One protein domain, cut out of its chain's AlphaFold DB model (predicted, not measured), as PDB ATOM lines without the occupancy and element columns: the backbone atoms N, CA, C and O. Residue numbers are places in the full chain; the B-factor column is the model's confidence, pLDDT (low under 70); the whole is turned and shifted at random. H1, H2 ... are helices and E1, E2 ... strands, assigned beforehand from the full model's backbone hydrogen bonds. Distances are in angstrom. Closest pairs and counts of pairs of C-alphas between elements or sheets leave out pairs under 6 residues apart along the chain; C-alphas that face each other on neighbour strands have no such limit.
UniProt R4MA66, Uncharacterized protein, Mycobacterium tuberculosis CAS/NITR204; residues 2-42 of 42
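Overview. This is residues 2 to 42 of the 42 residues of an uncharacterized protein of Mycobacterium tuberculosis CAS/NITR204 (UniProt R4MA66). The model is a flat, strung-out row of H1, H2 and the hairpin E1 and E2, with residues 36 to 42 sticking out as a free tail. The 41 printed residues hold two named helices, then two antiparallel named strands, a mixed class. The whole is only just extended, close to loose, with a radius of gyration of the C-alphas of 13.6 A and spans of 39 by 33 by 11 A.

Along the chain. H1, residues 3 to 6, begins at C-alpha 3 (11.934, 29.530, 175.054). H2 is residues 9 to 17, 11.9 A long. E1 is residues 19 to 23, 12.6 A. E2, residues 27 to 31, 13.1 A, ends at C-alpha 31 (30.157, 41.163, 170.294).

Arrangement. H1 and H2 are close but not clearly touching; their closest C-alphas, Asp 4 and Leu 12, are 7.7 A apart. In H2 every O i to N i+4 pair is within hydrogen-bond range; H1 is too short for one. In the hairpin, at 158 degrees, N 21 and O 29 are within hydrogen-bond range, 2.9 A.

Size, cuts and confidence. The printed part has no cut. Residues 3 and 33 to 42 have pLDDT under 70.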
ATOM      1  N   HIS A   2       9.944  25.170 175.286       72.19
ATOM      2  CA  HIS A   2      11.175  25.804 175.731       72.19
ATOM      3  C   HIS A   2      11.271  27.166 175.028       72.19
ATOM      4  O   HIS A   2      10.895  27.267 173.861       72.19
ATOM      5  N   PRO A   3      11.746  28.226 175.697       66.44
ATOM      6  CA  PRO A   3      11.934  29.530 175.054       66.44
ATOM      7  C   PRO A   3      12.888  29.450 173.848       66.44
ATOM      8  O   PRO A   3      12.835  30.301 172.965       66.44
ATOM      9  N   ASP A   4      13.715  28.404 173.794       71.94
ATOM     10  CA  ASP A   4      14.641  28.120 172.703       71.94
ATOM     11  C   ASP A   4      13.972  27.469 171.465       71.94
ATOM     12  O   ASP A   4      14.578  27.441 170.398       71.94
ATOM     13  N   ASP A   5      12.722  26.990 171.559       74.00
ATOM     14  CA  ASP A   5      12.002  26.358 170.431       74.00
ATOM     15  C   ASP A   5      11.539  27.378 169.372       74.00
ATOM     16  O   ASP A   5      11.217  27.015 168.240       74.00
ATOM     17  N   CYS A   6      11.472  28.664 169.735       81.44
ATOM     18  CA  CYS A   6      10.998  29.747 168.868       81.44
ATOM     19  C   CYS A   6      12.127  30.601 168.269       81.44
ATOM     20  O   CYS A   6      11.835  31.556 167.551       81.44
ATOM     21  N   VAL A   7      13.390  30.288 168.566       83.50
ATOM     22  CA  VAL A   7      14.564  31.035 168.086       83.50
ATOM     23  C   VAL A   7      15.320  30.241 167.032       83.50
ATOM     24  O   VAL A   7      15.434  29.015 167.089       83.50
ATOM     25  N   THR A   8      15.854  30.945 166.041       83.12
ATOM     26  CA  THR A   8      16.670  30.319 165.003       83.12
ATOM     27  C   THR A   8      18.019  29.874 165.569       83.12
ATOM     28  O   THR A   8      18.569  30.471 166.497       83.12
ATOM     29  N   ALA A   9      18.610  28.839 164.967       78.50
ATOM     30  CA  ALA A   9      19.919  28.331 165.378       78.50
ATOM     31  C   ALA A   9      21.012  29.424 165.393       78.50
ATOM     32  O   ALA A   9      21.914  29.383 166.228       78.50
ATOM     33  N   TRP A  10      20.919  30.428 164.510       75.31
ATOM     34  CA  TRP A  10      21.858  31.552 164.475       75.31
ATOM     35  C   TRP A  10      21.687  32.523 165.656       75.31
ATOM     36  O   TRP A  10      22.677  33.047 166.164       75.31
ATOM     37  N   GLU A  11      20.459  32.730 166.140       82.06
ATOM     38  CA  GLU A  11      20.194  33.543 167.336       82.06
ATOM     39  C   GLU A  11      20.750  32.877 168.597       82.06
ATOM     40  O   GLU A  11      21.385  33.539 169.419       82.06
ATOM     41  N   LEU A  12      20.592  31.554 168.715       81.25
ATOM     42  CA  LEU A  12      21.204  30.775 169.793       81.25
ATOM     43  C   LEU A  12      22.734  30.820 169.722       81.25
ATOM     44  O   LEU A  12      23.391  31.070 170.732       81.25
ATOM     45  N   TYR A  13      23.307  30.637 168.532       81.50
ATOM     46  CA  TYR A  13      24.753  30.713 168.334       81.50
ATOM     47  C   TYR A  13      25.315  32.080 168.751       81.50
ATOM     48  O   TYR A  13      26.262  32.142 169.536       81.50
ATOM     49  N   GLY A  14      24.690  33.177 168.310       80.94
ATOM     50  CA  GLY A  14      25.093  34.530 168.699       80.94
ATOM     51  C   GLY A  14      24.976  34.783 170.205       80.94
ATOM     52  O   GLY A  14      25.874  35.388 170.790       80.94
ATOM     53  N   LYS A  15      23.915  34.273 170.846       81.44
ATOM     54  CA  LYS A  15      23.683  34.390 172.297       81.44
ATOM     55  C   LYS A  15      24.773  33.719 173.135       81.44
ATOM     56  O   LYS A  15      25.115  34.252 174.183       81.44
ATOM     57  N   TYR A  16      25.301  32.573 172.704       81.19
ATOM     58  CA  TYR A  16      26.289  31.817 173.487       81.19
ATOM     59  C   TYR A  16      27.741  32.072 173.076       81.19
ATOM     60  O   TYR A  16      28.623  31.954 173.918       81.19
ATOM     61  N   HIS A  17      28.004  32.418 171.815       80.88
ATOM     62  CA  HIS A  17      29.367  32.520 171.273       80.88
ATOM     63  C   HIS A  17      29.725  33.917 170.761       80.88
ATOM     64  O   HIS A  17      30.873  34.169 170.392       80.88
ATOM     65  N   GLY A  18      28.761  34.836 170.735       79.06
ATOM     66  CA  GLY A  18      28.960  36.135 170.120       79.06
ATOM     67  C   GLY A  18      28.877  36.112 168.594       79.06
ATOM     68  O   GLY A  18      28.736  35.071 167.954       79.06
ATOM     69  N   TYR A  19      28.954  37.297 167.991       79.25
ATOM     70  CA  TYR A  19      28.979  37.456 166.538       79.25
ATOM     71  C   TYR A  19      29.860  38.634 166.119       79.25
ATOM     72  O   TYR A  19      30.066  39.594 166.865       79.25
ATOM     73  N   ALA A  20      30.384  38.559 164.896       78.69
ATOM     74  CA  ALA A  20      31.159  39.625 164.278       78.69
ATOM     75  C   ALA A  20      30.343  40.250 163.142       78.69
ATOM     76  O   ALA A  20      29.951  39.560 162.201       78.69
ATOM     77  N   ALA A  21      30.075  41.549 163.232       80.31
ATOM     78  CA  ALA A  21      29.373  42.295 162.195       80.31
ATOM     79  C   ALA A  21      30.339  43.231 161.465       80.31
ATOM     80  O   ALA A  21      30.999  44.074 162.084       80.31
ATOM     81  N   CYS A  22      30.400  43.099 160.140       77.56
ATOM     82  CA  CYS A  22      31.071  44.058 159.269       77.56
ATOM     83  C   CYS A  22      30.213  45.324 159.185       77.56
ATOM     84  O   CYS A  22      29.062  45.286 158.752       77.56
ATOM     85  N   LEU A  23      30.771  46.446 159.616       78.81
ATOM     86  CA  LEU A  23      30.180  47.772 159.490       78.81
ATOM     87  C   LEU A  23      30.739  48.472 158.240       78.81
ATOM     88  O   LEU A  23      31.646  47.974 157.571       78.81
ATOM     89  N   ALA A  24      30.180  49.649 157.936       81.75
ATOM     90  CA  ALA A  24      30.621  50.542 156.862       81.75
ATOM     91  C   ALA A  24      32.162  50.701 156.823       81.75
ATOM     92  O   ALA A  24      32.831  50.542 157.850       81.75
ATOM     93  N   PRO A  25      32.729  50.983 155.636       76.44
ATOM     94  CA  PRO A  25      33.945  50.350 155.135       76.44
ATOM     95  C   PRO A  25      35.099  50.340 156.144       76.44
ATOM     96  O   PRO A  25      35.554  51.385 156.607       76.44
ATOM     97  N   GLY A  26      35.573  49.128 156.453       73.81
ATOM     98  CA  GLY A  26      36.772  48.866 157.254       73.81
ATOM     99  C   GLY A  26      36.547  48.658 158.754       73.81
ATOM    100  O   GLY A  26      37.517  48.464 159.483       73.81
ATOM    101  N   LYS A  27      35.304  48.690 159.243       73.69
ATOM    102  CA  LYS A  27      35.005  48.530 160.673       73.69
ATOM    103  C   LYS A  27      34.419  47.146 160.951       73.69
ATOM    104  O   LYS A  27      33.417  46.773 160.354       73.69
ATOM    105  N   LEU A  28      35.010  46.401 161.882       78.94
ATOM    106  CA  LEU A  28      34.470  45.139 162.396       78.94
ATOM    107  C   LEU A  28      34.049  45.344 163.852       78.94
ATOM    108  O   LEU A  28      34.855  45.807 164.658       78.94
ATOM    109  N   ARG A  29      32.806  44.999 164.202       79.12
ATOM    110  CA  ARG A  29      32.355  44.963 165.600       79.12
ATOM    111  C   ARG A  29      32.186  43.514 166.033       79.12
ATOM    112  O   ARG A  29      31.340  42.813 165.489       79.12
ATOM    113  N   VAL A  30      32.978  43.094 167.014       77.44
ATOM    114  CA  VAL A  30      32.851  41.785 167.659       77.44
ATOM    115  C   VAL A  30      32.051  41.973 168.941       77.44
ATOM    116  O   VAL A  30      32.442  42.756 169.804       77.44
ATOM    117  N   VAL A  31      30.923  41.282 169.050       79.75
ATOM    118  CA  VAL A  31      30.157  41.163 170.294       79.75
ATOM    119  C   VAL A  31      30.458  39.781 170.853       79.75
ATOM    120  O   VAL A  31      30.208  38.799 170.164       79.75
ATOM    121  N   ARG A  32      31.022  39.697 172.062       73.94
ATOM    122  CA  ARG A  32      31.243  38.439 172.790       73.94
ATOM    123  C   ARG A  32      30.227  38.340 173.919       73.94
ATOM    124  O   ARG A  32      30.113  39.278 174.699       73.94
ATOM    125  N   HIS A  33      29.496  37.233 173.968       67.88
ATOM    126  CA  HIS A  33      28.510  36.947 175.019       67.88
ATOM    127  C   HIS A  33      28.994  35.865 176.001       67.88
ATOM    128  O   HIS A  33      28.414  35.702 177.068       67.88
ATOM    129  N   ASP A  34      30.061  35.147 175.646       68.06
ATOM    130  CA  ASP A  34      30.715  34.090 176.425       68.06
ATOM    131  C   ASP A  34      31.663  34.627 177.504       68.06
ATOM    132  O   ASP A  34      31.953  33.945 178.487       68.06
ATOM    133  N   VAL A  35      32.144  35.860 177.338       63.78
ATOM    134  CA  VAL A  35      32.886  36.565 178.378       63.78
ATOM    135  C   VAL A  35      31.854  37.010 179.405       63.78
ATOM    136  O   VAL A  35      31.234  38.060 179.243       63.78
ATOM    137  N   ALA A  36      31.635  36.182 180.434       56.12
ATOM    138  CA  ALA A  36      31.001  36.638 181.664       56.12
ATOM    139  C   ALA A  36      31.670  37.960 182.025       56.12
ATOM    140  O   ALA A  36      32.901  38.022 182.046       56.12
ATOM    141  N   ASP A  37      30.858  39.002 182.182       56.12
ATOM    142  CA  ASP A  37      31.304  40.338 182.529       56.12
ATOM    143  C   ASP A  37      32.424  40.223 183.572       56.12
ATOM    144  O   ASP A  37      32.209  39.800 184.708       56.12
ATOM    145  N   ALA A  38      33.662  40.502 183.158       52.78
ATOM    146  CA  ALA A  38      34.811  40.486 184.055       52.78
ATOM    147  C   ALA A  38      34.757  41.671 185.042       52.78
ATOM    148  O   ALA A  38      35.765  41.967 185.673       52.78
ATOM    149  N   ASN A  39      33.598  42.330 185.174       53.62
ATOM    150  CA  ASN A  39      33.254  43.293 186.209       53.62
ATOM    151  C   ASN A  39      32.059  42.790 187.050       53.62
ATOM    152  O   ASN A  39      31.275  43.574 187.578       53.62
ATOM    153  N   GLY A  40      31.945  41.475 187.252       58.41
ATOM    154  CA  GLY A  40      31.148  40.887 188.329       58.41
ATOM    155  C   GLY A  40      31.706  41.117 189.748       58.41
ATOM    156  O   GLY A  40      31.546  40.220 190.569       58.41
ATOM    157  N   ASP A  41      32.364  42.254 190.024       46.97
ATOM    158  CA  ASP A  41      32.673  42.780 191.371       46.97
ATOM    159  C   ASP A  41      33.141  44.258 191.305       46.97
ATOM    160  O   ASP A  41      34.321  44.526 191.080       46.97
ATOM    161  N   GLN A  42      32.191  45.204 191.418       40.56
ATOM    162  CA  GLN A  42      32.201  46.432 192.252       40.56
ATOM    163  C   GLN A  42      31.238  47.513 191.732       40.56
ATOM    164  O   GLN A  42      31.376  47.957 190.570       40.56
TER     165      GLN A  42